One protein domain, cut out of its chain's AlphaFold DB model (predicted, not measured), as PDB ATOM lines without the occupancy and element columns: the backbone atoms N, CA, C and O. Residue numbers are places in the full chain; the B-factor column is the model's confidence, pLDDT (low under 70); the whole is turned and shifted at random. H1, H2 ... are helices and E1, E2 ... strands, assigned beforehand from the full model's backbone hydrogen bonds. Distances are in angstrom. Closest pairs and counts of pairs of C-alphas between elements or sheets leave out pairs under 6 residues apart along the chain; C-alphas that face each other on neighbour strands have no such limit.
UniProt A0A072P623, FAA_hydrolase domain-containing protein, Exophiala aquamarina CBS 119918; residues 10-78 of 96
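What this domain is: This is residues 10 to 78 of the 96 residues of the protein "FAA_hydrolase domain-containing protein" of Exophiala aquamarina CBS 119918 (UniProt A0A072P623). A strongly twisted, arched sheet of three strands forms the body of a bridge-like shape, with a long loop, residues 20 to 35, hanging from one end and a small head of two short helices, H1 and H2, at the other end. Neither helix covers a face of the sheet, and the unnamed residues 57 to 68 lead back from the head to the last strand. The printed part has 69 residues, with E1, E2, H1, H2 and E3 in that order along the chain; the sheet order is E1, E2, E3, fully antiparallel. The class is mixed, helices and strands, with under half of the residues, 33, in named elements. The whole is loose, with a radius of gyration of the C-alphas of 15.7 A, and flat, with spans of 42 by 29 by 16 A.

Where its parts are: E1, residues 13 to 19, begins at C-alpha 13 at (223.679, 315.142, 296.619) and is 19.0 A long from first to last C-alpha. E2, residues 36 to 44, is 20.1 A long and bends by 67 degrees at residue 41. H1, residues 48 to 51, measures 5.0 A, and H2, residues 53 to 56, measures 5.2 A; C-alpha 56 is at (200.234, 312.548, 300.340). E3, residues 69 to 77, is 20.7 A long, bends by 70 degrees at residue 73 and ends at C-alpha 77 at (235.283, 300.611, 291.680).

How they stand to each other: E2 is the inner strand of the sheet, and E1 and E3 are its edge strands. E1 and E2 form a hairpin, antiparallel at 149 degrees between their directions; N 16 and O 40 are within hydrogen-bond range at 2.8 A, and N 42 and O 14 at 3.0 A. E2 and E3 are antiparallel at 152 degrees; N 43 and O 70 are within hydrogen-bond range at 2.8 A, as are N 76 and O 39 at 2.8 A. Neither H1 nor H2 is on the sheet. H1 and H2 are close but not clearly touching, and their closest C-alphas, those of Trp 50 and Ser 56, are 5.5 A apart. E1 is apart from both helices. Each helix is too short for an O i to N i+4 pair, and its one O i to N i+3 pair is within range.

The domain as a whole: The two C-alphas farthest apart, those of Lys 34 and Glu 54, are 42.4 A apart. The printed part has no cut. The links E1 to E2, of 16 residues, and H2 to E3, of 12 residues, are long; those from E2 to H1 and from H1 to H2 are tight. The mean pLDDT of the printed part is 89.3, and one residue, Pro 60, is under 70.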
ATOM      1  N   ASN A  10     213.905 320.194 296.316       73.69
ATOM      2  CA  ASN A  10     215.253 320.361 296.848       73.69
ATOM      3  C   ASN A  10     216.161 319.299 296.229       73.69
ATOM      4  O   ASN A  10     215.822 318.117 296.271       73.69
ATOM      5  N   LEU A  11     217.297 319.734 295.680       78.44
ATOM      6  CA  LEU A  11     218.370 318.856 295.223       78.44
ATOM      7  C   LEU A  11     219.214 318.460 296.441       78.44
ATOM      8  O   LEU A  11     219.678 319.332 297.178       78.44
ATOM      9  N   LEU A  12     219.395 317.162 296.663       80.62
ATOM     10  CA  LEU A  12     220.316 316.628 297.665       80.62
ATOM     11  C   LEU A  12     221.330 315.749 296.946       80.62
ATOM     12  O   LEU A  12     220.919 314.857 296.211       80.62
ATOM     13  N   ALA A  13     222.623 316.019 297.117       88.81
ATOM     14  CA  ALA A  13     223.679 315.142 296.619       88.81
ATOM     15  C   ALA A  13     223.919 314.016 297.629       88.81
ATOM     16  O   ALA A  13     224.095 314.285 298.818       88.81
ATOM     17  N   GLU A  14     223.965 312.778 297.150       92.25
ATOM     18  CA  GLU A  14     224.174 311.589 297.971       92.25
ATOM     19  C   GLU A  14     225.279 310.700 297.385       92.25
ATOM     20  O   GLU A  14     225.492 310.648 296.170       92.25
ATOM     21  N   LEU A  15     225.987 309.989 298.269       92.69
ATOM     22  CA  LEU A  15     226.867 308.890 297.881       92.69
ATOM     23  C   LEU A  15     226.011 307.637 297.708       92.69
ATOM     24  O   LEU A  15     225.467 307.112 298.679       92.69
ATOM     25  N   CYS A  16     225.921 307.134 296.485       94.19
ATOM     26  CA  CYS A  16     225.223 305.894 296.189       94.19
ATOM     27  C   CYS A  16     226.195 304.716 296.237       94.19
ATOM     28  O   CYS A  16     227.252 304.746 295.605       94.19
ATOM     29  N   VAL A  17     225.807 303.661 296.952       93.94
ATOM     30  CA  VAL A  17     226.523 302.382 296.987       93.94
ATOM     31  C   VAL A  17     225.830 301.419 296.030       93.94
ATOM     32  O   VAL A  17     224.631 301.173 296.157       93.94
ATOM     33  N   VAL A  18     226.576 300.870 295.076       95.44
ATOM     34  CA  VAL A  18     226.067 299.876 294.129       95.44
ATOM     35  C   VAL A  18     226.422 298.490 294.651       95.44
ATOM     36  O   VAL A  18     227.596 298.159 294.803       95.44
ATOM     37  N   ILE A  19     225.407 297.678 294.937       95.94
ATOM     38  CA  ILE A  19     225.588 296.308 295.429       95.94
ATOM     39  C   ILE A  19     225.813 295.375 294.238       95.94
ATOM     40  O   ILE A  19     225.007 295.342 293.313       95.94
ATOM     41  N   GLY A  20     226.925 294.638 294.256       95.62
ATOM     42  CA  GLY A  20     227.317 293.700 293.197       95.62
ATOM     43  C   GLY A  20     227.028 292.236 293.516       95.62
ATOM     44  O   GLY A  20     227.059 291.398 292.619       95.62
ATOM     45  N   LYS A  21     226.763 291.913 294.787       96.44
ATOM     46  CA  LYS A  21     226.490 290.548 295.240       96.44
ATOM     47  C   LYS A  21     225.369 290.530 296.266       96.44
ATOM     48  O   LYS A  21     225.401 291.293 297.228       96.44
ATOM     49  N   ASP A  22     224.434 289.602 296.091       97.25
ATOM     50  CA  ASP A  22     223.333 289.394 297.025       97.25
ATOM     51  C   ASP A  22     223.845 289.102 298.438       97.25
ATOM     52  O   ASP A  22     224.740 288.276 298.659       97.25
ATOM     53  N   CYS A  23     223.243 289.770 299.417       95.38
ATOM     54  CA  CYS A  23     223.534 289.561 300.824       95.38
ATOM     55  C   CYS A  23     222.311 289.878 301.686       95.38
ATOM     56  O   CYS A  23     221.512 290.759 301.370       95.38
ATOM     57  N   LYS A  24     222.176 289.172 302.807       95.88
ATOM     58  CA  LYS A  24     221.140 289.395 303.818       95.88
ATOM     59  C   LYS A  24     221.699 288.987 305.176       95.88
ATOM     60  O   LYS A  24     222.400 287.983 305.248       95.88
ATOM     61  N   ASN A  25     221.369 289.733 306.231       95.38
ATOM     62  CA  ASN A  25     221.830 289.464 307.601       95.38
ATOM     63  C   ASN A  25     223.365 289.344 307.701       95.38
ATOM     64  O   ASN A  25     223.886 288.420 308.322       95.38
ATOM     65  N   VAL A  26     224.088 290.254 307.039       94.19
ATOM     66  CA  VAL A  26     225.552 290.314 307.117       94.19
ATOM     67  C   VAL A  26     225.954 290.633 308.559       94.19
ATOM     68  O   VAL A  26     225.410 291.566 309.148       94.19
ATOM     69  N   ALA A  27     226.865 289.840 309.131       94.44
ATOM     70  CA  ALA A  27     227.370 290.064 310.483       94.44
ATOM     71  C   ALA A  27     228.096 291.415 310.571       94.44
ATOM     72  O   ALA A  27     228.741 291.831 309.609       94.44
ATOM     73  N   THR A  28     228.000 292.091 311.715       91.00
ATOM     74  CA  THR A  28     228.554 293.441 311.918       91.00
ATOM     75  C   THR A  28     230.062 293.497 311.660       91.00
ATOM     76  O   THR A  28     230.571 294.491 311.154       91.00
ATOM     77  N   GLU A  29     230.773 292.421 311.989       93.31
ATOM     78  CA  GLU A  29     232.215 292.254 311.823       93.31
ATOM     79  C   GLU A  29     232.636 291.737 310.439       93.31
ATOM     80  O   GLU A  29     233.830 291.621 310.159       93.31
ATOM     81  N   ALA A  30     231.684 291.386 309.569       91.31
ATOM     82  CA  ALA A  30     232.012 290.867 308.252       91.31
ATOM     83  C   ALA A  30     232.551 291.974 307.342       91.31
ATOM     84  O   ALA A  30     232.038 293.090 307.314       91.31
ATOM     85  N   ASP A  31     233.534 291.627 306.511       90.44
ATOM     86  CA  ASP A  31     233.971 292.509 305.434       90.44
ATOM     87  C   ASP A  31     232.836 292.695 304.414       90.44
ATOM     88  O   ASP A  31     232.469 291.764 303.682       90.44
ATOM     89  N   VAL A  32     232.255 293.897 304.407       90.50
ATOM     90  CA  VAL A  32     231.149 294.285 303.525       90.50
ATOM     91  C   VAL A  32     231.622 294.673 302.126       90.50
ATOM     92  O   VAL A  32     230.820 294.635 301.193       90.50
ATOM     93  N   ASN A  33     232.909 294.995 301.948       89.00
ATOM     94  CA  ASN A  33     233.434 295.491 300.672       89.00
ATOM     95  C   ASN A  33     233.274 294.455 299.557       89.00
ATOM     96  O   ASN A  33     232.946 294.806 298.432       89.00
ATOM     97  N   LYS A  34     233.361 293.160 299.888       91.19
ATOM     98  CA  LYS A  34     233.137 292.050 298.945       91.19
ATOM     99  C   LYS A  34     231.728 291.983 298.330       91.19
ATOM    100  O   LYS A  34     231.509 291.173 297.430       91.19
ATOM    101  N   TYR A  35     230.757 292.736 298.857       93.56
ATOM    102  CA  TYR A  35     229.398 292.818 298.306       93.56
ATOM    103  C   TYR A  35     229.165 294.085 297.476       93.56
ATOM    104  O   TYR A  35     228.155 294.182 296.776       93.56
ATOM    105  N   ILE A  36     230.076 295.054 297.548       93.38
ATOM    106  CA  ILE A  36     229.957 296.351 296.888       93.38
ATOM    107  C   ILE A  36     230.625 296.254 295.513       93.38
ATOM    108  O   ILE A  36     231.783 295.874 295.405       93.38
ATOM    109  N   LEU A  37     229.888 296.596 294.452       94.19
ATOM    110  CA  LEU A  37     230.440 296.744 293.100       94.19
ATOM    111  C   LEU A  37     231.226 298.055 292.968       94.19
ATOM    112  O   LEU A  37     232.221 298.133 292.253       94.19
ATOM    113  N   GLY A  38     230.741 299.104 293.625       93.00
ATOM    114  CA  GLY A  38     231.370 300.412 293.618       93.00
ATOM    115  C   GLY A  38     230.453 301.501 294.147       93.00
ATOM    116  O   GLY A  38     229.369 301.245 294.675       93.00
ATOM    117  N   TYR A  39     230.898 302.736 293.966       92.88
ATOM    118  CA  TYR A  39     230.219 303.936 294.433       92.88
ATOM    119  C   TYR A  39     229.937 304.878 293.275       92.88
ATOM    120  O   TYR A  39     230.692 304.932 292.306       92.88
ATOM    121  N   MET A  40     228.881 305.668 293.379       93.75
ATOM    122  CA  MET A  40     228.602 306.725 292.417       93.75
ATOM    123  C   MET A  40     227.919 307.911 293.080       93.75
ATOM    124  O   MET A  40     227.462 307.827 294.219       93.75
ATOM    125  N   VAL A  41     227.844 309.022 292.356       94.00
ATOM    126  CA  VAL A  41     227.052 310.169 292.790       94.00
ATOM    127  C   VAL A  41     225.596 309.921 292.420       94.00
ATOM    128  O   VAL A  41     225.289 309.439 291.325       94.00
ATOM    129  N   GLY A  42     224.699 310.268 293.333       94.00
ATOM    130  CA  GLY A  42     223.277 310.341 293.057       94.00
ATOM    131  C   GLY A  42     222.650 311.595 293.629       94.00
ATOM    132  O   GLY A  42     223.263 312.332 294.405       94.00
ATOM    133  N   SER A  43     221.409 311.834 293.228       92.19
ATOM    134  CA  SER A  43     220.566 312.839 293.846       92.19
ATOM    135  C   SER A  43     219.239 312.255 294.288       92.19
ATOM    136  O   SER A  43     218.550 311.634 293.482       92.19
ATOM    137  N   ASP A  44     218.893 312.501 295.552       90.94
ATOM    138  CA  ASP A  44     217.582 312.217 296.137       90.94
ATOM    139  C   ASP A  44     216.746 313.502 296.135       90.94
ATOM    140  O   ASP A  44     216.658 314.250 297.120       90.94
ATOM    141  N   VAL A  45     216.187 313.813 294.965       90.19
ATOM    142  CA  VAL A  45     215.326 314.980 294.804       90.19
ATOM    143  C   VAL A  45     214.035 314.731 295.553       90.19
ATOM    144  O   VAL A  45     213.397 313.688 295.433       90.19
ATOM    145  N   LEU A  46     213.593 315.743 296.286       87.31
ATOM    146  CA  LEU A  46     212.357 315.635 297.036       87.31
ATOM    147  C   LEU A  46     211.532 316.908 296.950       87.31
ATOM    148  O   LEU A  46     212.052 318.026 296.921       87.31
ATOM    149  N   VAL A  47     210.218 316.735 297.026       88.94
ATOM    150  CA  VAL A  47     209.269 317.841 297.147       88.94
ATOM    151  C   VAL A  47     208.701 317.862 298.553       88.94
ATOM    152  O   VAL A  47     207.825 317.070 298.899       88.94
ATOM    153  N   ARG A  48     209.166 318.824 299.361       83.62
ATOM    154  CA  ARG A  48     208.777 318.965 300.776       83.62
ATOM    155  C   ARG A  48     207.266 319.061 300.960       83.62
ATOM    156  O   ARG A  48     206.728 318.557 301.937       83.62
ATOM    157  N   TRP A  49     206.569 319.656 299.992       84.00
ATOM    158  CA  TRP A  49     205.113 319.773 300.028       84.00
ATOM    159  C   TRP A  49     204.403 318.415 300.131       84.00
ATOM    160  O   TRP A  49     203.446 318.294 300.891       84.00
ATOM    161  N   TRP A  50     204.879 317.410 299.391       85.00
ATOM    162  CA  TRP A  50     204.310 316.058 299.365       85.00
ATOM    163  C   TRP A  50     204.907 315.141 300.439       85.00
ATOM    164  O   TRP A  50     204.544 313.973 300.508       85.00
ATOM    165  N   GLN A  51     205.826 315.642 301.272       84.56
ATOM    166  CA  GLN A  51     206.384 314.881 302.394       84.56
ATOM    167  C   GLN A  51     205.404 314.795 303.573       84.56
ATOM    168  O   GLN A  51     205.484 313.865 304.369       84.56
ATOM    169  N   MET A  52     204.488 315.761 303.688       85.06
ATOM    170  CA  MET A  52     203.501 315.813 304.765       85.06
ATOM    171  C   MET A  52     202.410 314.741 304.565       85.06
ATOM    172  O   MET A  52     201.788 314.733 303.494       85.06
ATOM    173  N   PRO A  53     202.136 313.870 305.557       82.56
ATOM    174  CA  PRO A  53     201.183 312.761 305.422       82.56
ATOM    175  C   PRO A  53     199.771 313.203 305.017       82.56
ATOM    176  O   PRO A  53     199.117 312.550 304.199       82.56
ATOM    177  N   GLU A  54     199.336 314.365 305.511       85.50
ATOM    178  CA  GLU A  54     198.019 314.947 305.226       85.50
ATOM    179  C   GLU A  54     197.862 315.305 303.744       85.50
ATOM    180  O   GLU A  54     196.751 315.403 303.228       85.50
ATOM    181  N   ARG A  55     198.985 315.511 303.045       82.31
ATOM    182  CA  ARG A  55     199.031 315.940 301.644       82.31
ATOM    183  C   ARG A  55     199.322 314.802 300.684       82.31
ATOM    184  O   ARG A  55     199.020 314.934 299.505       82.31
ATOM    185  N   SER A  56     199.890 313.704 301.162       80.19
ATOM    186  CA  SER A  56     200.234 312.548 300.340       80.19
ATOM    187  C   SER A  56     199.295 311.357 300.532       80.19
ATOM    188  O   SER A  56     199.575 310.271 300.027       80.19
ATOM    189  N   SER A  57     198.187 311.534 301.261       81.44
ATOM    190  CA  SER A  57     197.293 310.434 301.654       81.44
ATOM    191  C   SER A  57     198.062 309.306 302.354       81.44
ATOM    192  O   SER A  57     197.840 308.129 302.068       81.44
ATOM    193  N   ASN A  58     199.011 309.674 303.223       75.81
ATOM    194  CA  ASN A  58     199.946 308.769 303.900       75.81
ATOM    195  C   ASN A  58     200.847 307.935 302.965       75.81
ATOM    196  O   ASN A  58     201.424 306.939 303.397       75.81
ATOM    197  N   LYS A  59     200.998 308.320 301.690       75.38
ATOM    198  CA  LYS A  59     201.894 307.638 300.745       75.38
ATOM    199  C   LYS A  59     203.253 308.342 300.683       75.38
ATOM    200  O   LYS A  59     203.303 309.572 300.629       75.38
ATOM    201  N   PRO A  60     204.370 307.605 300.620       68.06
ATOM    202  CA  PRO A  60     205.684 308.195 300.407       68.06
ATOM    203  C   PRO A  60     205.870 308.526 298.916       68.06
ATOM    204  O   PRO A  60     206.548 307.810 298.192       68.06
ATOM    205  N   SER A  61     205.231 309.593 298.429       81.38
ATOM    206  CA  SER A  61     205.357 310.031 297.026       81.38
ATOM    207  C   SER A  61     206.374 311.152 296.823       81.38
ATOM    208  O   SER A  61     206.776 311.411 295.696       81.38
ATOM    209  N   ALA A  62     206.834 311.800 297.899       87.00
ATOM    210  CA  ALA A  62     207.655 313.013 297.838       87.00
ATOM    211  C   ALA A  62     208.976 312.877 297.062       87.00
ATOM    212  O   ALA A  62     209.518 313.902 296.649       87.00
ATOM    213  N   LYS A  63     209.472 311.646 296.893       88.19
ATOM    214  CA  LYS A  63     210.777 311.294 296.307       88.19
ATOM    215  C   LYS A  63     210.684 310.428 295.046       88.19
ATOM    216  O   LYS A  63     211.699 310.084 294.459       88.19
ATOM    217  N   SER A  64     209.475 310.073 294.617       88.50
ATOM    218  CA  SER A  64     209.269 309.015 293.611       88.50
ATOM    219  C   SER A  64     208.682 309.532 292.302       88.50
ATOM    220  O   SER A  64     208.135 308.758 291.522       88.50
ATOM    221  N   PHE A  65     208.736 310.844 292.074       89.00
ATOM    222  CA  PHE A  65     208.331 311.424 290.800       89.00
ATOM    223  C   PHE A  65     209.395 311.161 289.729       89.00
ATOM    224  O   PHE A  65     210.571 310.944 290.034       89.00
ATOM    225  N   ASP A  66     208.988 311.220 288.463       91.00
ATOM    226  CA  ASP A  66     209.902 311.039 287.339       91.00
ATOM    227  C   ASP A  66     211.127 311.956 287.471       91.00
ATOM    228  O   ASP A  66     211.001 313.164 287.695       91.00
ATOM    229  N   LYS A  67     212.317 311.366 287.283       89.62
ATOM    230  CA  LYS A  67     213.640 312.017 287.364       89.62
ATOM    231  C   LYS A  67     214.118 312.411 288.771       89.62
ATOM    232  O   LYS A  67     215.105 313.133 288.868       89.62
ATOM    233  N   PHE A  68     213.482 311.946 289.849       91.25
ATOM    234  CA  PHE A  68     213.893 312.324 291.212       91.25
ATOM    235  C   PHE A  68     215.083 311.535 291.775       91.25
ATOM    236  O   PHE A  68     215.662 311.960 292.766       91.25
ATOM    237  N   ALA A  69     215.475 310.442 291.118       91.56
ATOM    238  CA  ALA A  69     216.602 309.596 291.504       91.56
ATOM    239  C   ALA A  69     217.664 309.559 290.392       91.56
ATOM    240  O   ALA A  69     217.885 308.531 289.750       91.56
ATOM    241  N   SER A  70     218.276 310.704 290.085       93.00
ATOM    242  CA  SER A  70     219.360 310.752 289.097       93.00
ATOM    243  C   SER A  70     220.637 310.159 289.691       93.00
ATOM    244  O   SER A  70     221.083 310.631 290.732       93.00
ATOM    245  N   ILE A  71     221.246 309.186 289.018       95.06
ATOM    246  CA  ILE A  71     222.511 308.546 289.412       95.06
ATOM    247  C   ILE A  71     223.486 308.557 288.230       95.06
ATOM    248  O   ILE A  71     223.047 308.526 287.079       95.06
ATOM    249  N   GLY A  72     224.794 308.619 288.487       93.50
ATOM    250  CA  GLY A  72     225.801 308.692 287.421       93.50
ATOM    251  C   GLY A  72     226.929 309.694 287.692       93.50
ATOM    252  O   GLY A  72     227.034 310.231 288.791       93.50
ATOM    253  N   PRO A  73     227.783 309.970 286.688       93.75
ATOM    254  CA  PRO A  73     227.805 309.346 285.360       93.75
ATOM    255  C   PRO A  73     228.508 307.979 285.324       93.75
ATOM    256  O   PRO A  73     228.336 307.239 284.363       93.75
ATOM    257  N   VAL A  74     229.297 307.637 286.346       94.31
ATOM    258  CA  VAL A  74     230.137 306.430 286.373       94.31
ATOM    259  C   VAL A  74     230.034 305.713 287.711       94.31
ATOM    260  O   VAL A  74     229.729 306.336 288.727       94.31
ATOM    261  N   ILE A  75     230.325 304.413 287.707       93.81
ATOM    262  CA  ILE A  75     230.550 303.632 288.925       93.81
ATOM    263  C   ILE A  75     232.055 303.619 289.186       93.81
ATOM    264  O   ILE A  75     232.834 303.154 288.356       93.81
ATOM    265  N   ASN A  76     232.464 304.137 290.337       91.00
ATOM    266  CA  ASN A  76     233.832 304.078 290.823       91.00
ATOM    267  C   ASN A  76     234.053 302.757 291.572       91.00
ATOM    268  O   ASN A  76     233.420 302.538 292.607       91.00
ATOM    269  N   SER A  77     234.947 301.904 291.063       86.75
ATOM    270  CA  SER A  77     235.283 300.611 291.680       86.75
ATOM    271  C   SER A  77     235.840 300.777 293.099       86.75
ATOM    272  O   SER A  77     236.511 301.768 293.400       86.75
ATOM    273  N   THR A  78     235.593 299.777 293.946       82.62
ATOM    274  CA  THR A  78     236.187 299.626 295.284       82.62
ATOM    275  C   THR A  78     237.700 299.396 295.252       82.62
ATOM    276  O   THR A  78     238.371 299.639 296.246       82.62
TER     277      THR A  78